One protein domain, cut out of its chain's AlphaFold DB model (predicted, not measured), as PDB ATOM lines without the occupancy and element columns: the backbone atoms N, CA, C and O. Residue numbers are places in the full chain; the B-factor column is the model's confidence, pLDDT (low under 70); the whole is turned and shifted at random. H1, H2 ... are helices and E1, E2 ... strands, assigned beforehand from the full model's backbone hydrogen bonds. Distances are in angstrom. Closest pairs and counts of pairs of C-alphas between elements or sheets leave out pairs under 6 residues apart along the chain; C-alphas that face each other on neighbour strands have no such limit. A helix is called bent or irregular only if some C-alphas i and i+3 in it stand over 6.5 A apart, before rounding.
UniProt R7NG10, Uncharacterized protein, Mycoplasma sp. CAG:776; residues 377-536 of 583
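What this domain is: This is residues 377 to 536 of the 583 residues of an uncharacterized protein of Mycoplasma sp. CAG:776 (UniProt R7NG10). A long bent hairpin of two strands, E3 and E4, is crossed by H1a, the first arm of the bent helix H1, which lies in the middle between that hairpin and H5. H2, H3 and H4 sit at one end of the domain, and E1, E2 and the first part of E3 at the other. The printed part has 160 residues with five named helices, H1 to H5, followed by four named strands, E1 to E4, in a sheet of order E1 E3 E4 E2, all antiparallel. The class is mixed, helices and strands; the whole is compact, with a radius of gyration of the C-alphas of 16.3 A and spans of 44 by 34 by 33 A.

How they stand to each other: H1, residues 384 to 406, was assigned as one helix by its hydrogen bonds but is bent: C-alphas 396 and 399 are 8.2 A apart, between arms H1a, residues 384 to 396, and H1b, residues 399 to 406. The hub is H5, residues 453 to 467; its residues 463 to 467 touch H1a, closest C-alphas Asn 389 and Ile 463 at 5.6 A, and its residues 460 to 464 touch H1b, closest Cys 401 and Cys 464 at 5.6 A. H2, residues 412 to 418, only just touches H5, with 3 pairs of C-alphas within 8 A, closest Ile 412 and Ile 457 at 7.3 A. H3, residues 421 to 432, touches H5 with its residues 421 to 425, about perpendicular at 79 degrees, closest C-alphas Tyr 425 and Ile 453 at 6.8 A. H4, residues 435 to 443, is irregular, C-alphas 436 and 439 being 7.9 A apart; it only grazes the sheet of E1, residues 472 to 482, E2, residues 490 to 492, E3, residues 502 to 519, and E4, residues 524 to 535. E3 bends by 116 degrees at residue 505 and pairs with E1 over 502 to 509 (N 480 and O 504, 2.9 A) and, as a hairpin, with E4 over 510 to 519 (N 512 and O 532, 2.8 A). E2 pairs with E4 (N 492 and O 533, 2.8 A). H1a is on the sheet at a height of 8.1 A, over E3 and across the strands at 74 degrees to E3 on the local plane. Every O i to N i+4 pair is within hydrogen-bond range in H1a, H1b, H3 and H5, against 2 of 3 in H2 and 3 of 5 in H4.

Where its parts are: H1a begins at C-alpha 384, (-8.139, -60.526, 106.174), and spans 18.0 A; H5 spans 21.3 A, E3 32.9 A and E4 30.2 A, ending at C-alpha 535, (-7.151, -70.715, 88.273).

The domain as a whole: The two C-alphas farthest apart, Glu 435 and Ser 476, are 45.1 A apart. The printed part has no cut and no long link. Its mean pLDDT is 77.3, with 38 residues under 70, among them 377 to 382, 472 to 479 and 494 to 504.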
ATOM      1  N   ILE A 377       2.566 -70.729 103.075       43.25
ATOM      2  CA  ILE A 377       3.101 -69.465 102.506       43.25
ATOM      3  C   ILE A 377       2.118 -68.558 101.747       43.25
ATOM      4  O   ILE A 377       2.541 -67.478 101.375       43.25
ATOM      5  N   ILE A 378       0.825 -68.865 101.535       44.62
ATOM      6  CA  ILE A 378      -0.011 -67.888 100.776       44.62
ATOM      7  C   ILE A 378      -1.402 -67.561 101.352       44.62
ATOM      8  O   ILE A 378      -1.947 -66.495 101.084       44.62
ATOM      9  N   VAL A 379      -1.944 -68.357 102.279       41.16
ATOM     10  CA  VAL A 379      -3.201 -67.979 102.969       41.16
ATOM     11  C   VAL A 379      -2.963 -67.012 104.142       41.16
ATOM     12  O   VAL A 379      -3.863 -66.253 104.498       41.16
ATOM     13  N   ASN A 380      -1.759 -67.000 104.728       45.41
ATOM     14  CA  ASN A 380      -1.429 -66.140 105.874       45.41
ATOM     15  C   ASN A 380      -0.908 -64.739 105.495       45.41
ATOM     16  O   ASN A 380      -0.787 -63.902 106.385       45.41
ATOM     17  N   GLU A 381      -0.633 -64.463 104.213       52.91
ATOM     18  CA  GLU A 381      -0.183 -63.136 103.747       52.91
ATOM     19  C   GLU A 381      -1.290 -62.294 103.093       52.91
ATOM     20  O   GLU A 381      -1.127 -61.084 102.930       52.91
ATOM     21  N   LEU A 382      -2.441 -62.891 102.754       64.19
ATOM     22  CA  LEU A 382      -3.572 -62.129 102.229       64.19
ATOM     23  C   LEU A 382      -4.193 -61.262 103.335       64.19
ATOM     24  O   LEU A 382      -4.461 -61.760 104.437       64.19
ATOM     25  N   PRO A 383      -4.498 -59.981 103.055       73.81
ATOM     26  CA  PRO A 383      -5.310 -59.169 103.942       73.81
ATOM     27  C   PRO A 383      -6.580 -59.921 104.346       73.81
ATOM     28  O   PRO A 383      -7.243 -60.548 103.521       73.81
ATOM     29  N   LYS A 384      -6.961 -59.828 105.625       78.06
ATOM     30  CA  LYS A 384      -8.139 -60.526 106.174       78.06
ATOM     31  C   LYS A 384      -9.403 -60.325 105.323       78.06
ATOM     32  O   LYS A 384     -10.193 -61.248 105.162       78.06
ATOM     33  N   LYS A 385      -9.560 -59.129 104.748       80.38
ATOM     34  CA  LYS A 385     -10.641 -58.776 103.821       80.38
ATOM     35  C   LYS A 385     -10.673 -59.674 102.579       80.38
ATOM     36  O   LYS A 385     -11.733 -60.170 102.215       80.38
ATOM     37  N   ASP A 386      -9.522 -59.907 101.972       79.69
ATOM     38  CA  ASP A 386      -9.384 -60.640 100.715       79.69
ATOM     39  C   ASP A 386      -9.656 -62.132 100.932       79.69
ATOM     40  O   ASP A 386     -10.408 -62.758 100.183       79.69
ATOM     41  N   LYS A 387      -9.160 -62.675 102.052       79.69
ATOM     42  CA  LYS A 387      -9.478 -64.037 102.504       79.69
ATOM     43  C   LYS A 387     -10.983 -64.230 102.729       79.69
ATOM     44  O   LYS A 387     -11.549 -65.234 102.306       79.69
ATOM     45  N   ASN A 388     -11.642 -63.269 103.372       84.81
ATOM     46  CA  ASN A 388     -13.079 -63.344 103.628       84.81
ATOM     47  C   ASN A 388     -13.908 -63.270 102.337       84.81
ATOM     48  O   ASN A 388     -14.869 -64.021 102.189       84.81
ATOM     49  N   ASN A 389     -13.522 -62.409 101.393       85.75
ATOM     50  CA  ASN A 389     -14.187 -62.286 100.094       85.75
ATOM     51  C   ASN A 389     -14.058 -63.569  99.261       85.75
ATOM     52  O   ASN A 389     -15.038 -63.999  98.655       85.75
ATOM     53  N   LEU A 390     -12.888 -64.215  99.281       82.31
ATOM     54  CA  LEU A 390     -12.675 -65.528  98.663       82.31
ATOM     55  C   LEU A 390     -13.601 -66.603  99.248       82.31
ATOM     56  O   LEU A 390     -14.199 -67.376  98.497       82.31
ATOM     57  N   ILE A 391     -13.755 -66.619 100.575       86.69
ATOM     58  CA  ILE A 391     -14.663 -67.542 101.268       86.69
ATOM     59  C   ILE A 391     -16.114 -67.269 100.859       86.69
ATOM     60  O   ILE A 391     -16.818 -68.203 100.480       86.69
ATOM     61  N   LEU A 392     -16.561 -66.009 100.858       87.50
ATOM     62  CA  LEU A 392     -17.923 -65.641 100.449       87.50
ATOM     63  C   LEU A 392     -18.224 -65.997  98.990       87.50
ATOM     64  O   LEU A 392     -19.318 -66.476  98.686       87.50
ATOM     65  N   TYR A 393     -17.261 -65.804  98.089       88.88
ATOM     66  CA  TYR A 393     -17.402 -66.221  96.698       88.88
ATOM     67  C   TYR A 393     -17.611 -67.716  96.576       88.88
ATOM     68  O   TYR A 393     -18.609 -68.131  96.002       88.88
ATOM     69  N   HIS A 394     -16.709 -68.524  97.132       87.38
ATOM     70  CA  HIS A 394     -16.785 -69.977  96.989       87.38
ATOM     71  C   HIS A 394     -18.048 -70.558  97.628       87.38
ATOM     72  O   HIS A 394     -18.628 -71.498  97.093       87.38
ATOM     73  N   SER A 395     -18.482 -69.964  98.738       87.75
ATOM     74  CA  SER A 395     -19.573 -70.488  99.558       87.75
ATOM     75  C   SER A 395     -20.960 -70.078  99.058       87.75
ATOM     76  O   SER A 395     -21.869 -70.898  99.058       87.75
ATOM     77  N   ILE A 396     -21.137 -68.811  98.660       85.88
ATOM     78  CA  ILE A 396     -22.472 -68.216  98.457       85.88
ATOM     79  C   ILE A 396     -22.584 -67.558  97.079       85.88
ATOM     80  O   ILE A 396     -23.541 -67.799  96.348       85.88
ATOM     81  N   TYR A 397     -21.605 -66.736  96.690       89.00
ATOM     82  CA  TYR A 397     -21.763 -65.836  95.539       89.00
ATOM     83  C   TYR A 397     -21.198 -66.355  94.216       89.00
ATOM     84  O   TYR A 397     -21.268 -65.650  93.209       89.00
ATOM     85  N   LYS A 398     -20.675 -67.583  94.171       86.81
ATOM     86  CA  LYS A 398     -19.976 -68.144  93.004       86.81
ATOM     87  C   LYS A 398     -20.728 -67.972  91.675       86.81
ATOM     88  O   LYS A 398     -20.106 -67.474  90.733       86.81
ATOM     89  N   PRO A 399     -22.027 -68.320  91.555       86.31
ATOM     90  CA  PRO A 399     -22.743 -68.205  90.280       86.31
ATOM     91  C   PRO A 399     -22.898 -66.748  89.822       86.31
ATOM     92  O   PRO A 399     -22.671 -66.437  88.652       86.31
ATOM     93  N   ILE A 400     -23.219 -65.851  90.757       88.69
ATOM     94  CA  ILE A 400     -23.424 -64.419  90.502       88.69
ATOM     95  C   ILE A 400     -22.098 -63.759  90.117       88.69
ATOM     96  O   ILE A 400     -22.019 -63.032  89.128       88.69
ATOM     97  N   CYS A 401     -21.035 -64.047  90.868       88.69
ATOM     98  CA  CYS A 401     -19.711 -63.513  90.595       88.69
ATOM     99  C   CYS A 401     -19.190 -63.971  89.229       88.69
ATOM    100  O   CYS A 401     -18.727 -63.129  88.460       88.69
ATOM    101  N   ASN A 402     -19.321 -65.261  88.893       87.31
ATOM    102  CA  ASN A 402     -18.918 -65.771  87.581       87.31
ATOM    103  C   ASN A 402     -19.654 -65.039  86.453       87.31
ATOM    104  O   ASN A 402     -19.005 -64.543  85.540       87.31
ATOM    105  N   PHE A 403     -20.975 -64.857  86.559       89.06
ATOM    106  CA  PHE A 403     -21.736 -64.089  85.571       89.06
ATOM    107  C   PHE A 403     -21.229 -62.646  85.422       89.06
ATOM    108  O   PHE A 403     -21.017 -62.186  84.299       89.06
ATOM    109  N   ILE A 404     -21.018 -61.932  86.534       87.94
ATOM    110  CA  ILE A 404     -20.541 -60.540  86.519       87.94
ATOM    111  C   ILE A 404     -19.174 -60.449  85.835       87.94
ATOM    112  O   ILE A 404     -18.944 -59.551  85.027       87.94
ATOM    113  N   ILE A 405     -18.270 -61.373  86.153       86.94
ATOM    114  CA  ILE A 405     -16.892 -61.364  85.659       86.94
ATOM    115  C   ILE A 405     -16.821 -61.787  84.187       86.94
ATOM    116  O   ILE A 405     -16.110 -61.146  83.412       86.94
ATOM    117  N   ASP A 406     -17.565 -62.821  83.793       86.50
ATOM    118  CA  ASP A 406     -17.588 -63.344  82.420       86.50
ATOM    119  C   ASP A 406     -18.225 -62.340  81.442       86.50
ATOM    120  O   ASP A 406     -17.844 -62.280  80.275       86.50
ATOM    121  N   ASN A 407     -19.135 -61.488  81.930       87.06
ATOM    122  CA  ASN A 407     -19.767 -60.414  81.156       87.06
ATOM    123  C   ASN A 407     -19.087 -59.041  81.331       87.06
ATOM    124  O   ASN A 407     -19.679 -58.018  80.988       87.06
ATOM    125  N   ASN A 408     -17.851 -58.998  81.842       86.88
ATOM    126  CA  ASN A 408     -17.057 -57.773  82.016       86.88
ATOM    127  C   ASN A 408     -17.762 -56.665  82.825       86.88
ATOM    128  O   ASN A 408     -17.758 -55.502  82.426       86.88
ATOM    129  N   TYR A 409     -18.315 -57.011  83.990       88.88
ATOM    130  CA  TYR A 409     -18.975 -56.086  84.921       88.88
ATOM    131  C   TYR A 409     -20.144 -55.308  84.284       88.88
ATOM    132  O   TYR A 409     -20.081 -54.079  84.172       88.88
ATOM    133  N   PRO A 410     -21.225 -56.007  83.879       88.00
ATOM    134  CA  PRO A 410     -22.408 -55.369  83.307       88.00
ATOM    135  C   PRO A 410     -23.076 -54.414  84.311       88.00
ATOM    136  O   PRO A 410     -22.809 -54.457  85.514       88.00
ATOM    137  N   ASN A 411     -23.958 -53.531  83.829       88.00
ATOM    138  CA  ASN A 411     -24.670 -52.615  84.721       88.00
ATOM    139  C   ASN A 411     -25.587 -53.378  85.708       88.00
ATOM    140  O   ASN A 411     -25.961 -54.530  85.486       88.00
ATOM    141  N   ILE A 412     -25.975 -52.711  86.798       85.31
ATOM    142  CA  ILE A 412     -26.801 -53.313  87.860       85.31
ATOM    143  C   ILE A 412     -28.145 -53.822  87.318       85.31
ATOM    144  O   ILE A 412     -28.615 -54.862  87.768       85.31
ATOM    145  N   ASP A 413     -28.744 -53.144  86.338       85.69
ATOM    146  CA  ASP A 413     -30.044 -53.542  85.782       85.69
ATOM    147  C   ASP A 413     -29.968 -54.867  85.004       85.69
ATOM    148  O   ASP A 413     -30.869 -55.697  85.112       85.69
ATOM    149  N   ILE A 414     -28.870 -55.110  84.279       87.00
ATOM    150  CA  ILE A 414     -28.592 -56.387  83.606       87.00
ATOM    151  C   ILE A 414     -28.294 -57.483  84.634       87.00
ATOM    152  O   ILE A 414     -28.708 -58.626  84.456       87.00
ATOM    153  N   ILE A 415     -27.604 -57.160  85.728       87.38
ATOM    154  CA  ILE A 415     -27.357 -58.121  86.813       87.38
ATOM    155  C   ILE A 415     -28.692 -58.549  87.446       87.38
ATOM    156  O   ILE A 415     -28.948 -59.742  87.592       87.38
ATOM    157  N   LYS A 416     -29.580 -57.589  87.736       86.00
ATOM    158  CA  LYS A 416     -30.912 -57.836  88.308       86.00
ATOM    159  C   LYS A 416     -31.840 -58.644  87.414       86.00
ATOM    160  O   LYS A 416     -32.645 -59.407  87.922       86.00
ATOM    161  N   SER A 417     -31.753 -58.485  86.097       87.62
ATOM    162  CA  SER A 417     -32.611 -59.238  85.179       87.62
ATOM    163  C   SER A 417     -32.209 -60.709  85.032       87.62
ATOM    164  O   SER A 417     -32.991 -61.490  84.494       87.62
ATOM    165  N   ASN A 418     -31.016 -61.095  85.507       88.75
ATOM    166  CA  ASN A 418     -30.489 -62.459  85.403       88.75
ATOM    167  C   ASN A 418     -30.555 -63.260  86.715       88.75
ATOM    168  O   ASN A 418     -30.391 -64.477  86.681       88.75
ATOM    169  N   PHE A 419     -30.801 -62.611  87.857       87.25
ATOM    170  CA  PHE A 419     -30.910 -63.274  89.159       87.25
ATOM    171  C   PHE A 419     -32.034 -62.660  89.989       87.25
ATOM    172  O   PHE A 419     -32.208 -61.444  90.000       87.25
ATOM    173  N   ASP A 420     -32.745 -63.499  90.742       86.81
ATOM    174  CA  ASP A 420     -33.799 -63.064  91.659       86.81
ATOM    175  C   ASP A 420     -33.207 -62.462  92.945       86.81
ATOM    176  O   ASP A 420     -33.116 -63.099  93.994       86.81
ATOM    177  N   PHE A 421     -32.714 -61.227  92.842       85.75
ATOM    178  CA  PHE A 421     -32.077 -60.546  93.968       85.75
ATOM    179  C   PHE A 421     -33.040 -60.171  95.087       85.75
ATOM    180  O   PHE A 421     -32.552 -59.939  96.186       85.75
ATOM    181  N   GLU A 422     -34.350 -60.095  94.840       82.44
ATOM    182  CA  GLU A 422     -35.331 -59.891  95.912       82.44
ATOM    183  C   GLU A 422     -35.350 -61.126  96.811       82.44
ATOM    184  O   GLU A 422     -35.092 -61.015  98.009       82.44
ATOM    185  N   HIS A 423     -35.478 -62.311  96.212       83.12
ATOM    186  CA  HIS A 423     -35.425 -63.572  96.940       83.12
ATOM    187  C   HIS A 423     -34.071 -63.810  97.629       83.12
ATOM    188  O   HIS A 423     -34.026 -64.058  98.834       83.12
ATOM    189  N   TYR A 424     -32.948 -63.656  96.912       81.88
ATOM    190  CA  TYR A 424     -31.616 -63.852  97.504       81.88
ATOM    191  C   TYR A 424     -31.307 -62.863  98.631       81.88
ATOM    192  O   TYR A 424     -30.567 -63.204  99.554       81.88
ATOM    193  N   TYR A 425     -31.801 -61.627  98.534       81.88
ATOM    194  CA  TYR A 425     -31.600 -60.614  99.565       81.88
ATOM    195  C   TYR A 425     -32.393 -60.955 100.826       81.88
ATOM    196  O   TYR A 425     -31.801 -60.956 101.900       81.88
ATOM    197  N   GLU A 426     -33.674 -61.310 100.706       80.88
ATOM    198  CA  GLU A 426     -34.531 -61.662 101.849       80.88
ATOM    199  C   GLU A 426     -34.079 -62.952 102.552       80.88
ATOM    200  O   GLU A 426     -34.024 -63.010 103.787       80.88
ATOM    201  N   GLU A 427     -33.706 -63.984 101.789       82.00
ATOM    202  CA  GLU A 427     -33.203 -65.239 102.356       82.00
ATOM    203  C   GLU A 427     -31.896 -65.024 103.115       82.00
ATOM    204  O   GLU A 427     -31.765 -65.431 104.274       82.00
ATOM    205  N   LEU A 428     -30.931 -64.339 102.492       79.56
ATOM    206  CA  LEU A 428     -29.648 -64.086 103.136       79.56
ATOM    207  C   LEU A 428     -29.780 -63.099 104.287       79.56
ATOM    208  O   LEU A 428     -29.104 -63.305 105.284       79.56
ATOM    209  N   GLU A 429     -30.658 -62.099 104.212       76.81
ATOM    210  CA  GLU A 429     -30.955 -61.208 105.338       76.81
ATOM    211  C   GLU A 429     -31.503 -62.000 106.532       76.81
ATOM    212  O   GLU A 429     -31.018 -61.831 107.648       76.81
ATOM    213  N   THR A 430     -32.423 -62.939 106.309       77.44
ATOM    214  CA  THR A 430     -32.981 -63.795 107.372       77.44
ATOM    215  C   THR A 430     -31.911 -64.690 108.004       77.44
ATOM    216  O   THR A 430     -31.820 -64.785 109.230       77.44
ATOM    217  N   ILE A 431     -31.070 -65.326 107.185       77.88
ATOM    218  CA  ILE A 431     -29.973 -66.190 107.653       77.88
ATOM    219  C   ILE A 431     -28.944 -65.365 108.418       77.88
ATOM    220  O   ILE A 431     -28.480 -65.759 109.485       77.88
ATOM    221  N   ILE A 432     -28.601 -64.189 107.907       69.19
ATOM    222  CA  ILE A 432     -27.617 -63.303 108.515       69.19
ATOM    223  C   ILE A 432     -28.140 -62.756 109.841       69.19
ATOM    224  O   ILE A 432     -27.400 -62.748 110.814       69.19
ATOM    225  N   MET A 433     -29.416 -62.393 109.938       69.00
ATOM    226  CA  MET A 433     -30.006 -61.857 111.171       69.00
ATOM    227  C   MET A 433     -30.300 -62.923 112.244       69.00
ATOM    228  O   MET A 433     -30.771 -62.578 113.329       69.00
ATOM    229  N   ASN A 434     -30.001 -64.203 111.990       73.81
ATOM    230  CA  ASN A 434     -30.097 -65.263 112.993       73.81
ATOM    231  C   ASN A 434     -29.083 -65.035 114.132       73.81
ATOM    232  O   ASN A 434     -27.880 -64.861 113.907       73.81
ATOM    233  N   GLU A 435     -29.552 -65.083 115.383       70.19
ATOM    234  CA  GLU A 435     -28.736 -64.820 116.572       70.19
ATOM    235  C   GLU A 435     -27.527 -65.763 116.717       70.19
ATOM    236  O   GLU A 435     -26.490 -65.358 117.266       70.19
ATOM    237  N   ASN A 436     -27.622 -66.970 116.154       73.62
ATOM    238  CA  ASN A 436     -26.559 -67.975 116.154       73.62
ATOM    239  C   ASN A 436     -25.454 -67.697 115.118       73.62
ATOM    240  O   ASN A 436     -24.357 -68.234 115.248       73.62
ATOM    241  N   ASN A 437     -25.676 -66.796 114.151       76.25
ATOM    242  CA  ASN A 437     -24.724 -66.498 113.070       76.25
ATOM    243  C   ASN A 437     -23.877 -65.242 113.300       76.25
ATOM    244  O   ASN A 437     -22.999 -64.924 112.494       76.25
ATOM    245  N   ASN A 438     -24.098 -64.538 114.412       68.38
ATOM    246  CA  ASN A 438     -23.486 -63.243 114.724       68.38
ATOM    247  C   ASN A 438     -21.954 -63.190 114.536       68.38
ATOM    248  O   ASN A 438     -21.414 -62.170 114.102       68.38
ATOM    249  N   HIS A 439     -21.222 -64.267 114.836       68.00
ATOM    250  CA  HIS A 439     -19.768 -64.314 114.626       68.00
ATOM    251  C   HIS A 439     -19.377 -64.376 113.146       68.00
ATOM    252  O   HIS A 439     -18.390 -63.746 112.769       68.00
ATOM    253  N   TYR A 440     -20.160 -65.049 112.297       73.19
ATOM    254  CA  TYR A 440     -19.955 -65.050 110.846       73.19
ATOM    255  C   TYR A 440     -20.269 -63.691 110.225       73.19
ATOM    256  O   TYR A 440     -19.578 -63.277 109.295       73.19
ATOM    257  N   LEU A 441     -21.238 -62.955 110.773       68.69
ATOM    258  CA  LEU A 441     -21.568 -61.603 110.311       68.69
ATOM    259  C   LEU A 441     -20.413 -60.636 110.487       68.69
ATOM    260  O   LEU A 441     -19.978 -59.978 109.542       68.69
ATOM    261  N   ILE A 442     -19.883 -60.595 111.709       66.19
ATOM    262  CA  ILE A 442     -18.776 -59.717 112.086       66.19
ATOM    263  C   ILE A 442     -17.517 -60.086 111.296       66.19
ATOM    264  O   ILE A 442     -16.702 -59.215 110.973       66.19
ATOM    265  N   GLN A 443     -17.345 -61.374 110.994       73.69
ATOM    266  CA  GLN A 443     -16.143 -61.878 110.355       73.69
ATOM    267  C   GLN A 443     -16.181 -61.795 108.830       73.69
ATOM    268  O   GLN A 443     -15.211 -61.296 108.271       73.69
ATOM    269  N   TYR A 444     -17.240 -62.261 108.168       80.56
ATOM    270  CA  TYR A 444     -17.290 -62.435 106.711       80.56
ATOM    271  C   TYR A 444     -18.200 -61.413 106.026       80.56
ATOM    272  O   TYR A 444     -17.792 -60.824 105.031       80.56
ATOM    273  N   PHE A 445     -19.378 -61.123 106.586       80.88
ATOM    274  CA  PHE A 445     -20.387 -60.270 105.935       80.88
ATOM    275  C   PHE A 445     -20.246 -58.772 106.219       80.88
ATOM    276  O   PHE A 445     -21.012 -57.977 105.687       80.88
ATOM    277  N   LYS A 446     -19.248 -58.354 107.006       78.81
ATOM    278  CA  LYS A 446     -19.012 -56.945 107.362       78.81
ATOM    279  C   LYS A 446     -18.933 -55.998 106.154       78.81
ATOM    280  O   LYS A 446     -19.300 -54.833 106.261       78.81
ATOM    281  N   GLU A 447     -18.421 -56.486 105.028       75.81
ATOM    282  CA  GLU A 447     -18.239 -55.698 103.801       75.81
ATOM    283  C   GLU A 447     -19.471 -55.731 102.876       75.81
ATOM    284  O   GLU A 447     -19.434 -55.148 101.792       75.81
ATOM    285  N   ILE A 448     -20.550 -56.404 103.290       84.00
ATOM    286  CA  ILE A 448     -21.806 -56.505 102.547       84.00
ATOM    287  C   ILE A 448     -22.817 -55.507 103.106       84.00
ATOM    288  O   ILE A 448     -23.228 -55.592 104.261       84.00
ATOM    289  N   ASP A 449     -23.229 -54.551 102.273       83.25
ATOM    290  CA  ASP A 449     -24.192 -53.521 102.658       83.25
ATOM    291  C   ASP A 449     -25.637 -53.956 102.369       83.25
ATOM    292  O   ASP A 449     -26.158 -53.767 101.265       83.25
ATOM    293  N   PHE A 450     -26.296 -54.480 103.404       82.50
ATOM    294  CA  PHE A 450     -27.703 -54.884 103.386       82.50
ATOM    295  C   PHE A 450     -28.702 -53.723 103.543       82.50
ATOM    296  O   PHE A 450     -29.866 -53.978 103.808       82.50
ATOM    297  N   LYS A 451     -28.337 -52.443 103.379       80.81
ATOM    298  CA  LYS A 451     -29.321 -51.336 103.486       80.81
ATOM    299  C   LYS A 451     -30.423 -51.368 102.429       80.81
ATOM    300  O   LYS A 451     -31.513 -50.861 102.677       80.81
ATOM    301  N   ASN A 452     -30.107 -51.831 101.222       85.19
ATOM    302  CA  ASN A 452     -31.053 -52.062 100.134       85.19
ATOM    303  C   ASN A 452     -30.425 -52.963  99.057       85.19
ATOM    304  O   ASN A 452     -29.210 -53.158  99.008       85.19
ATOM    305  N   ILE A 453     -31.252 -53.440  98.126       85.00
ATOM    306  CA  ILE A 453     -30.834 -54.338  97.038       85.00
ATOM    307  C   ILE A 453     -29.706 -53.739  96.176       85.00
ATOM    308  O   ILE A 453     -28.793 -54.454  95.767       85.00
ATOM    309  N   ASN A 454     -29.699 -52.427  95.911       85.00
ATOM    310  CA  ASN A 454     -28.647 -51.813  95.091       85.00
ATOM    311  C   ASN A 454     -27.297 -51.771  95.819       85.00
ATOM    312  O   ASN A 454     -26.263 -52.032  95.204       85.00
ATOM    313  N   THR A 455     -27.272 -51.434  97.112       87.69
ATOM    314  CA  THR A 455     -26.034 -51.439  97.913       87.69
ATOM    315  C   THR A 455     -25.516 -52.859  98.127       87.69
ATOM    316  O   THR A 455     -24.304 -53.085  98.081       87.69
ATOM    317  N   TYR A 456     -26.426 -53.824  98.239       88.75
ATOM    318  CA  TYR A 456     -26.113 -55.244  98.326       88.75
ATOM    319  C   TYR A 456     -25.439 -55.760  97.047       88.75
ATOM    320  O   TYR A 456     -24.322 -56.278  97.099       88.75
ATOM    321  N   ILE A 457     -26.041 -55.514  95.877       89.69
ATOM    322  CA  ILE A 457     -25.460 -55.891  94.577       89.69
ATOM    323  C   ILE A 457     -24.096 -55.220  94.375       89.69
ATOM    324  O   ILE A 457     -23.144 -55.870  93.945       89.69
ATOM    325  N   ASN A 458     -23.959 -53.942  94.738       88.62
ATOM    326  CA  ASN A 458     -22.673 -53.243  94.666       88.62
ATOM    327  C   ASN A 458     -21.600 -53.882  95.561       88.62
ATOM    328  O   ASN A 458     -20.425 -53.908  95.189       88.62
ATOM    329  N   SER A 459     -21.986 -54.427  96.713       90.31
ATOM    330  CA  SER A 459     -21.069 -55.151  97.598       90.31
ATOM    331  C   SER A 459     -20.592 -56.459  96.961       90.31
ATOM    332  O   SER A 459     -19.396 -56.745  96.983       90.31
ATOM    333  N   ILE A 460     -21.481 -57.195  96.285       90.56
ATOM    334  CA  ILE A 460     -21.122 -58.398  95.511       90.56
ATOM    335  C   ILE A 460     -20.195 -58.041  94.339       90.56
ATOM    336  O   ILE A 460     -19.187 -58.707  94.117       90.56
ATOM    337  N   VAL A 461     -20.459 -56.943  93.626       90.56
ATOM    338  CA  VAL A 461     -19.560 -56.442  92.570       90.56
ATOM    339  C   VAL A 461     -18.168 -56.119  93.132       90.56
ATOM    340  O   VAL A 461     -17.158 -56.378  92.474       90.56
ATOM    341  N   ASN A 462     -18.084 -55.585  94.353       88.19
ATOM    342  CA  ASN A 462     -16.806 -55.335  95.020       88.19
ATOM    343  C   ASN A 462     -16.087 -56.633  95.419       88.19
ATOM    344  O   ASN A 462     -14.863 -56.688  95.294       88.19
ATOM    345  N   ILE A 463     -16.817 -57.680  95.822       89.31
ATOM    346  CA  ILE A 463     -16.256 -59.027  96.021       89.31
ATOM    347  C   ILE A 463     -15.634 -59.537  94.714       89.31
ATOM    348  O   ILE A 463     -14.478 -59.958  94.725       89.31
ATOM    349  N   CYS A 464     -16.341 -59.429  93.580       88.38
ATOM    350  CA  CYS A 464     -15.824 -59.845  92.267       88.38
ATOM    351  C   CYS A 464     -14.480 -59.177  91.939       88.38
ATOM    352  O   CYS A 464     -13.513 -59.854  91.586       88.38
ATOM    353  N   LYS A 465     -14.408 -57.850  92.114       86.81
ATOM    354  CA  LYS A 465     -13.191 -57.059  91.860       86.81
ATOM    355  C   LYS A 465     -12.048 -57.454  92.782       86.81
ATOM    356  O   LYS A 465     -10.901 -57.510  92.348       86.81
ATOM    357  N   ASN A 466     -12.361 -57.707  94.050       84.06
ATOM    358  CA  ASN A 466     -11.377 -58.115  95.036       84.06
ATOM    359  C   ASN A 466     -10.758 -59.459  94.646       84.06
ATOM    360  O   ASN A 466      -9.541 -59.555  94.524       84.06
ATOM    361  N   ILE A 467     -11.577 -60.459  94.325       81.69
ATOM    362  CA  ILE A 467     -11.074 -61.804  94.037       81.69
ATOM    363  C   ILE A 467     -10.221 -61.840  92.767       81.69
ATOM    364  O   ILE A 467      -9.219 -62.555  92.741       81.69
ATOM    365  N   GLU A 468     -10.513 -61.012  91.756       77.81
ATOM    366  CA  GLU A 468      -9.651 -60.891  90.570       77.81
ATOM    367  C   GLU A 468      -8.197 -60.494  90.890       77.81
ATOM    368  O   GLU A 468      -7.329 -60.733  90.042       77.81
ATOM    369  N   SER A 469      -7.942 -59.940  92.085       75.94
ATOM    370  CA  SER A 469      -6.625 -59.541  92.605       75.94
ATOM    371  C   SER A 469      -6.013 -60.494  93.645       75.94
ATOM    372  O   SER A 469      -4.902 -60.249  94.098       75.94
ATOM    373  N   THR A 470      -6.694 -61.590  94.003       76.00
ATOM    374  CA  THR A 470      -6.264 -62.516  95.080       76.00
ATOM    375  C   THR A 470      -5.520 -63.771  94.609       76.00
ATOM    376  O   THR A 470      -5.145 -64.615  95.423       76.00
ATOM    377  N   PHE A 471      -5.304 -63.910  93.300       74.25
ATOM    378  CA  PHE A 471      -4.532 -65.009  92.721       74.25
ATOM    379  C   PHE A 471      -3.035 -64.756  92.891       74.25
ATOM    380  O   PHE A 471      -2.567 -63.629  92.717       74.25
ATOM    381  N   PHE A 472      -2.285 -65.806  93.209       69.69
ATOM    382  CA  PHE A 472      -0.867 -65.708  93.512       69.69
ATOM    383  C   PHE A 472      -0.015 -66.624  92.639       69.69
ATOM    384  O   PHE A 472      -0.361 -67.773  92.355       69.69
ATOM    385  N   ASN A 473       1.154 -66.109  92.264       67.00
ATOM    386  CA  ASN A 473       2.125 -66.846  91.471       67.00
ATOM    387  C   ASN A 473       2.895 -67.823  92.358       67.00
ATOM    388  O   ASN A 473       3.478 -67.442  93.375       67.00
ATOM    389  N   LEU A 474       2.926 -69.079  91.940       60.50
ATOM    390  CA  LEU A 474       3.735 -70.113  92.551       60.50
ATOM    391  C   LEU A 474       5.157 -70.086  91.967       60.50
ATOM    392  O   LEU A 474       5.333 -69.829  90.776       60.50
ATOM    393  N   PRO A 475       6.183 -70.407  92.775       52.34
ATOM    394  CA  PRO A 475       7.559 -70.534  92.295       52.34
ATOM    395  C   PRO A 475       7.766 -71.728  91.343       52.34
ATOM    396  O   PRO A 475       8.759 -71.766  90.620       52.34
ATOM    397  N   SER A 476       6.846 -72.697  91.331       53.81
ATOM    398  CA  SER A 476       6.836 -73.859  90.435       53.81
ATOM    399  C   SER A 476       5.400 -74.262  90.092       53.81
ATOM    400  O   SER A 476       4.504 -74.062  90.916       53.81
ATOM    401  N   SER A 477       5.177 -74.860  88.916       64.25
ATOM    402  CA  SER A 477       3.857 -75.379  88.546       64.25
ATOM    403  C   SER A 477       3.421 -76.534  89.446       64.25
ATOM    404  O   SER A 477       4.240 -77.315  89.937       64.25
ATOM    405  N   ILE A 478       2.111 -76.653  89.655       64.06
ATOM    406  CA  ILE A 478       1.489 -77.803  90.317       64.06
ATOM    407  C   ILE A 478       0.536 -78.514  89.362       64.06
ATOM    408  O   ILE A 478      -0.173 -77.866  88.596       64.06
ATOM    409  N   LYS A 479       0.515 -79.848  89.418       66.00
ATOM    410  CA  LYS A 479      -0.388 -80.685  88.618       66.00
ATOM    411  C   LYS A 479      -1.701 -80.901  89.367       66.00
ATOM    412  O   LYS A 479      -1.688 -81.380  90.499       66.00
ATOM    413  N   LEU A 480      -2.816 -80.528  88.748       71.06
ATOM    414  CA  LEU A 480      -4.162 -80.585  89.318       71.06
ATOM    415  C   LEU A 480      -5.181 -81.084  88.288       71.06
ATOM    416  O   LEU A 480      -4.973 -80.973  87.084       71.06
ATOM    417  N   PHE A 481      -6.309 -81.603  88.761       69.88
ATOM    418  CA  PHE A 481      -7.332 -82.233  87.932       69.88
ATOM    419  C   PHE A 481      -8.564 -81.343  87.767       69.88
ATOM    420  O   PHE A 481      -8.932 -80.592  88.670       69.88
ATOM    421  N   THR A 482      -9.226 -81.430  86.610       72.19
ATOM    422  CA  THR A 482     -10.483 -80.710  86.357       72.19
ATOM    423  C   THR A 482     -11.370 -81.382  85.315       72.19
ATOM    424  O   THR A 482     -10.923 -82.144  84.449       72.19
ATOM    425  N   SER A 483     -12.655 -81.046  85.370       71.06
ATOM    426  CA  SER A 483     -13.600 -81.233  84.273       71.06
ATOM    427  C   SER A 483     -13.572 -80.034  83.315       71.06
ATOM    428  O   SER A 483     -12.987 -78.988  83.603       71.06
ATOM    429  N   GLU A 484     -14.233 -80.175  82.169       68.69
ATOM    430  CA  GLU A 484     -14.506 -79.053  81.267       68.69
ATOM    431  C   GLU A 484     -15.436 -78.045  81.956       68.69
ATOM    432  O   GLU A 484     -16.486 -78.425  82.474       68.69
ATOM    433  N   GLN A 485     -15.022 -76.778  82.012       70.25
ATOM    434  CA  GLN A 485     -15.780 -75.681  82.614       70.25
ATOM    435  C   GLN A 485     -15.695 -74.462  81.690       70.25
ATOM    436  O   GLN A 485     -14.600 -74.090  81.262       70.25
ATOM    437  N   ASN A 486     -16.847 -73.844  81.407       67.12
ATOM    438  CA  ASN A 486     -16.970 -72.700  80.491       67.12
ATOM    439  C   ASN A 486     -16.806 -71.332  81.173       67.12
ATOM    440  O   ASN A 486     -16.894 -70.309  80.504       67.12
ATOM    441  N   ASN A 487     -16.564 -71.310  82.484       73.81
ATOM    442  CA  ASN A 487     -16.409 -70.076  83.253       73.81
ATOM    443  C   ASN A 487     -14.942 -69.621  83.233       73.81
ATOM    444  O   ASN A 487     -14.031 -70.455  83.149       73.81
ATOM    445  N   LYS A 488     -14.690 -68.313  83.378       75.75
ATOM    446  CA  LYS A 488     -13.320 -67.764  83.433       75.75
ATOM    447  C   LYS A 488     -12.504 -68.334  84.593       75.75
ATOM    448  O   LYS A 488     -11.287 -68.452  84.473       75.75
ATOM    449  N   TRP A 489     -13.148 -68.677  85.708       77.00
ATOM    450  CA  TRP A 489     -12.483 -69.275  86.866       77.00
ATOM    451  C   TRP A 489     -12.825 -70.746  86.977       77.00
ATOM    452  O   TRP A 489     -13.995 -71.122  87.096       77.00
ATOM    453  N   LYS A 490     -11.784 -71.572  86.951       79.38
ATOM    454  CA  LYS A 490     -11.929 -73.024  86.932       79.38
ATOM    455  C   LYS A 490     -11.556 -73.587  88.285       79.38
ATOM    456  O   LYS A 490     -10.462 -73.314  88.779       79.38
ATOM    457  N   GLN A 491     -12.476 -74.343  88.871       82.81
ATOM    458  CA  GLN A 491     -12.218 -75.057  90.115       82.81
ATOM    459  C   GLN A 491     -11.493 -76.364  89.800       82.81
ATOM    460  O   GLN A 491     -11.967 -77.144  88.974       82.81
ATOM    461  N   LEU A 492     -10.374 -76.590  90.477       77.00
ATOM    462  CA  LEU A 492      -9.505 -77.749  90.326       77.00
ATOM    463  C   LEU A 492      -9.544 -78.624  91.585       77.00
ATOM    464  O   LEU A 492      -9.873 -78.154  92.678       77.00
ATOM    465  N   THR A 493      -9.145 -79.884  91.443       70.25
ATOM    466  CA  THR A 493      -9.024 -80.845  92.545       70.25
ATOM    467  C   THR A 493      -7.644 -81.501  92.556       70.25
ATOM    468  O   THR A 493      -6.985 -81.635  91.525       70.25
ATOM    469  N   LYS A 494      -7.184 -81.917  93.742       63.72
ATOM    470  CA  LYS A 494      -5.932 -82.686  93.896       63.72
ATOM    471  C   LYS A 494      -6.046 -84.116  93.380       63.72
ATOM    472  O   LYS A 494      -5.042 -84.700  92.990       63.72
ATOM    473  N   TYR A 495      -7.254 -84.670  93.423       63.06
ATOM    474  CA  TYR A 495      -7.535 -86.051  93.063       63.06
ATOM    475  C   TYR A 495      -8.497 -86.104  91.875       63.06
ATOM    476  O   TYR A 495      -9.395 -85.258  91.787       63.06
ATOM    477  N   PRO A 496      -8.341 -87.089  90.979       54.88
ATOM    478  CA  PRO A 496      -9.297 -87.317  89.913       54.88
ATOM    479  C   PRO A 496     -10.642 -87.778  90.496       54.88
ATOM    480  O   PRO A 496     -10.724 -88.661  91.345       54.88
ATOM    481  N   HIS A 497     -11.722 -87.162  90.024       59.25
ATOM    482  CA  HIS A 497     -13.106 -87.593  90.231       59.25
ATOM    483  C   HIS A 497     -13.692 -88.212  88.956       59.25
ATOM    484  O   HIS A 497     -13.170 -87.997  87.863       59.25
ATOM    485  N   LYS A 498     -14.845 -88.884  89.069       55.34
ATOM    486  CA  LYS A 498     -15.534 -89.587  87.966       55.34
ATOM    487  C   LYS A 498     -15.794 -88.743  86.700       55.34
ATOM    488  O   LYS A 498     -15.933 -89.294  85.618       55.34
ATOM    489  N   ASN A 499     -15.841 -87.413  86.825       56.47
ATOM    490  CA  ASN A 499     -16.082 -86.474  85.717       56.47
ATOM    491  C   ASN A 499     -14.819 -85.706  85.277       56.47
ATOM    492  O   ASN A 499     -14.912 -84.701  84.568       56.47
ATOM    493  N   THR A 500     -13.642 -86.133  85.733       62.50
ATOM    494  CA  THR A 500     -12.363 -85.502  85.391       62.50
ATOM    495  C   THR A 500     -12.033 -85.783  83.941       62.50
ATOM    496  O   THR A 500     -12.097 -86.924  83.497       62.50
ATOM    497  N   LYS A 501     -11.676 -84.733  83.204       60.38
ATOM    498  CA  LYS A 501     -11.309 -84.846  81.790       60.38
ATOM    499  C   LYS A 501      -9.856 -84.446  81.527       60.38
ATOM    500  O   LYS A 501      -9.296 -84.869  80.518       60.38
ATOM    501  N   TYR A 502      -9.248 -83.641  82.406       62.75
ATOM    502  CA  TYR A 502      -7.953 -83.007  82.149       62.75
ATOM    503  C   TYR A 502      -7.051 -82.968  83.389       62.75
ATOM    504  O   TYR A 502      -7.519 -82.657  84.488       62.75
ATOM    505  N   LEU A 503      -5.754 -83.220  83.171       64.06
ATOM    506  CA  LEU A 503      -4.652 -82.872  84.070       64.06
ATOM    507  C   LEU A 503      -4.079 -81.520  83.628       64.06
ATOM    508  O   LEU A 503      -3.875 -81.294  82.435       64.06
ATOM    509  N   VAL A 504      -3.874 -80.612  84.578       68.81
ATOM    510  CA  VAL A 504      -3.527 -79.209  84.335       68.81
ATOM    511  C   VAL A 504      -2.317 -78.825  85.168       68.81
ATOM    512  O   VAL A 504      -2.329 -78.983  86.388       68.81
ATOM    513  N   GLU A 505      -1.300 -78.263  84.522       71.00
ATOM    514  CA  GLU A 505      -0.201 -77.582  85.206       71.00
ATOM    515  C   GLU A 505      -0.571 -76.120  85.490       71.00
ATOM    516  O   GLU A 505      -0.810 -75.334  84.573       71.00
ATOM    517  N   ALA A 506      -0.622 -75.743  86.769       69.75
ATOM    518  CA  ALA A 506      -1.022 -74.413  87.220       69.75
ATOM    519  C   ALA A 506       0.148 -73.654  87.860       69.75
ATOM    520  O   ALA A 506       0.803 -74.168  88.766       69.75
ATOM    521  N   HIS A 507       0.371 -72.414  87.413       68.88
ATOM    522  CA  HIS A 507       1.417 -71.514  87.923       68.88
ATOM    523  C   HIS A 507       0.857 -70.369  88.773       68.88
ATOM    524  O   HIS A 507       1.554 -69.851  89.636       68.88
ATOM    525  N   ASN A 508      -0.396 -69.975  88.541       73.94
ATOM    526  CA  ASN A 508      -1.069 -68.915  89.278       73.94
ATOM    527  C   ASN A 508      -2.399 -69.443  89.809       73.94
ATOM    528  O   ASN A 508      -3.264 -69.841  89.022       73.94
ATOM    529  N   ILE A 509      -2.545 -69.498  91.130       75.12
ATOM    530  CA  ILE A 509      -3.654 -70.196  91.772       75.12
ATOM    531  C   ILE A 509      -4.210 -69.402  92.950       75.12
ATOM    532  O   ILE A 509      -3.497 -68.628  93.578       75.12
ATOM    533  N   ALA A 510      -5.484 -69.612  93.260       77.12
ATOM    534  CA  ALA A 510      -6.070 -69.263  94.545       77.12
ATOM    535  C   ALA A 510      -6.443 -70.554  95.285       77.12
ATOM    536  O   ALA A 510      -7.150 -71.409  94.748       77.12
ATOM    537  N   TYR A 511      -5.938 -70.704  96.509       74.38
ATOM    538  CA  TYR A 511      -6.246 -71.831  97.389       74.38
ATOM    539  C   TYR A 511      -7.178 -71.387  98.512       74.38
ATOM    540  O   TYR A 511      -6.916 -70.391  99.189       74.38
ATOM    541  N   LEU A 512      -8.244 -72.153  98.720       75.06
ATOM    542  CA  LEU A 512      -9.245 -71.899  99.735       75.06
ATOM    543  C   LEU A 512      -9.430 -73.140 100.624       75.06
ATOM    544  O   LEU A 512     -10.040 -74.118 100.190       75.06
ATOM    545  N   PRO A 513      -8.922 -73.127 101.867       67.44
ATOM    546  CA  PRO A 513      -9.015 -74.286 102.751       67.44
ATOM    547  C   PRO A 513     -10.426 -74.492 103.320       67.44
ATOM    548  O   PRO A 513     -10.776 -75.618 103.665       67.44
ATOM    549  N   GLU A 514     -11.234 -73.432 103.389       80.88
ATOM    550  CA  GLU A 514     -12.480 -73.379 104.155       80.88
ATOM    551  C   GLU A 514     -13.640 -72.805 103.327       80.88
ATOM    552  O   GLU A 514     -13.440 -71.905 102.509       80.88
ATOM    553  N   LYS A 515     -14.864 -73.259 103.598       86.12
ATOM    554  CA  LYS A 515     -16.111 -72.675 103.090       86.12
ATOM    555  C   LYS A 515     -17.117 -72.447 104.211       86.12
ATOM    556  O   LYS A 515     -17.053 -73.107 105.246       86.12
ATOM    557  N   LEU A 516     -18.061 -71.543 103.981       88.94
ATOM    558  CA  LEU A 516     -19.284 -71.442 104.764       88.94
ATOM    559  C   LEU A 516     -20.314 -72.422 104.199       88.94
ATOM    560  O   LEU A 516     -20.533 -72.472 102.990       88.94
ATOM    561  N   GLU A 517     -20.950 -73.186 105.071       88.88
ATOM    562  CA  GLU A 517     -22.107 -74.012 104.742       88.88
ATOM    563  C   GLU A 517     -23.310 -73.516 105.537       88.88
ATOM    564  O   GLU A 517     -23.189 -73.219 106.727       88.88
ATOM    565  N   ILE A 518     -24.449 -73.395 104.858       85.69
ATOM    566  CA  ILE A 518     -25.716 -72.955 105.440       85.69
ATOM    567  C   ILE A 518     -26.598 -74.191 105.611       85.69
ATOM    568  O   ILE A 518     -26.916 -74.860 104.626       85.69
ATOM    569  N   ASP A 519     -27.010 -74.479 106.842       84.06
ATOM    570  CA  ASP A 519     -28.091 -75.427 107.099       84.06
ATOM    571  C   ASP A 519     -29.430 -74.715 106.905       84.06
ATOM    572  O   ASP A 519     -29.879 -73.945 107.751       84.06
ATOM    573  N   TRP A 520     -30.081 -74.987 105.778       80.31
ATOM    574  CA  TRP A 520     -31.346 -74.358 105.391       80.31
ATOM    575  C   TRP A 520     -32.535 -74.711 106.299       80.31
ATOM    576  O   TRP A 520     -33.570 -74.057 106.217       80.31
ATOM    577  N   ASN A 521     -32.425 -75.720 107.175       80.62
ATOM    578  CA  ASN A 521     -33.494 -76.044 108.130       80.62
ATOM    579  C   ASN A 521     -33.415 -75.193 109.399       80.62
ATOM    580  O   ASN A 521     -34.435 -74.879 110.009       80.62
ATOM    581  N   THR A 522     -32.196 -74.867 109.822       81.75
ATOM    582  CA  THR A 522     -31.916 -74.124 111.058       81.75
ATOM    583  C   THR A 522     -31.511 -72.675 110.783       81.75
ATOM    584  O   THR A 522     -31.479 -71.855 111.701       81.75
ATOM    585  N   ASN A 523     -31.244 -72.346 109.515       80.75
ATOM    586  CA  ASN A 523     -30.629 -71.107 109.053       80.75
ATOM    587  C   ASN A 523     -29.292 -70.820 109.747       80.75
ATOM    588  O   ASN A 523     -28.934 -69.656 109.917       80.75
ATOM    589  N   GLU A 524     -28.569 -71.849 110.191       84.44
ATOM    590  CA  GLU A 524     -27.266 -71.708 110.842       84.44
ATOM    591  C   GLU A 524     -26.130 -71.816 109.822       84.44
ATOM    592  O   GLU A 524     -26.158 -72.631 108.901       84.44
ATOM    593  N   ILE A 525     -25.114 -70.974 109.996       83.19
ATOM    594  CA  ILE A 525     -23.881 -71.008 109.213       83.19
ATOM    595  C   ILE A 525     -22.855 -71.843 109.978       83.19
ATOM    596  O   ILE A 525     -22.720 -71.737 111.194       83.19
ATOM    597  N   SER A 526     -22.076 -72.641 109.261       86.19
ATOM    598  CA  SER A 526     -20.918 -73.353 109.796       86.19
ATOM    599  C   SER A 526     -19.707 -73.187 108.879       86.19
ATOM    600  O   SER A 526     -19.847 -72.897 107.693       86.19
ATOM    601  N   LEU A 527     -18.499 -73.326 109.432       83.56
ATOM    602  CA  LEU A 527     -17.251 -73.293 108.664       83.56
ATOM    603  C   LEU A 527     -16.748 -74.723 108.462       83.56
ATOM    604  O   LEU A 527     -16.613 -75.469 109.434       83.56
ATOM    605  N   ILE A 528     -16.454 -75.094 107.218       82.06
ATOM    606  CA  ILE A 528     -16.084 -76.462 106.839       82.06
ATOM    607  C   ILE A 528     -14.815 -76.453 106.001       82.06
ATOM    608  O   ILE A 528     -14.646 -75.606 105.129       82.06
ATOM    609  N   ASN A 529     -13.940 -77.428 106.243       75.62
ATOM    610  CA  ASN A 529     -12.729 -77.626 105.456       75.62
ATOM    611  C   ASN A 529     -13.059 -78.350 104.142       75.62
ATOM    612  O   ASN A 529     -13.639 -79.433 104.173       75.62
ATOM    613  N   GLU A 530     -12.670 -77.780 103.001       69.75
ATOM    614  CA  GLU A 530     -12.965 -78.349 101.670       69.75
ATOM    615  C   GLU A 530     -11.776 -78.305 100.691       69.75
ATOM    616  O   GLU A 530     -11.840 -78.923  99.636       69.75
ATOM    617  N   GLU A 531     -10.668 -77.630 101.023       73.06
ATOM    618  CA  GLU A 531      -9.454 -77.554 100.183       73.06
ATOM    619  C   GLU A 531      -9.720 -77.326  98.675       73.06
ATOM    620  O   GLU A 531      -9.416 -78.165  97.823       73.06
ATOM    621  N   SER A 532     -10.265 -76.164  98.322       77.38
ATOM    622  CA  SER A 532     -10.569 -75.795  96.936       77.38
ATOM    623  C   SER A 532      -9.440 -75.024  96.250       77.38
ATOM    624  O   SER A 532      -8.762 -74.198  96.860       77.38
ATOM    625  N   TYR A 533      -9.274 -75.263  94.948       80.12
ATOM    626  CA  TYR A 533      -8.226 -74.679  94.107       80.12
ATOM    627  C   TYR A 533      -8.840 -73.965  92.899       80.12
ATOM    628  O   TYR A 533      -9.720 -74.525  92.253       80.12
ATOM    629  N   TYR A 534      -8.369 -72.763  92.564       81.69
ATOM    630  CA  TYR A 534      -8.909 -71.948  91.469       81.69
ATOM    631  C   TYR A 534      -7.820 -71.369  90.571       81.69
ATOM    632  O   TYR A 534      -6.835 -70.841  91.076       81.69
ATOM    633  N   ILE A 535      -8.040 -71.368  89.254       79.38
ATOM    634  CA  ILE A 535      -7.151 -70.715  88.273       79.38
ATOM    635  C   ILE A 535      -7.911 -69.737  87.373       79.38
ATOM    636  O   ILE A 535      -9.103 -69.914  87.115       79.38
ATOM    637  N   LYS A 536      -7.192 -68.727  86.869       71.56
ATOM    638  CA  LYS A 536      -7.701 -67.672  85.967       71.56
ATOM    639  C   LYS A 536      -7.368 -67.924  84.485       71.56
ATOM    640  O   LYS A 536      -7.731 -67.121  83.629       71.56
TER     641      LYS A 536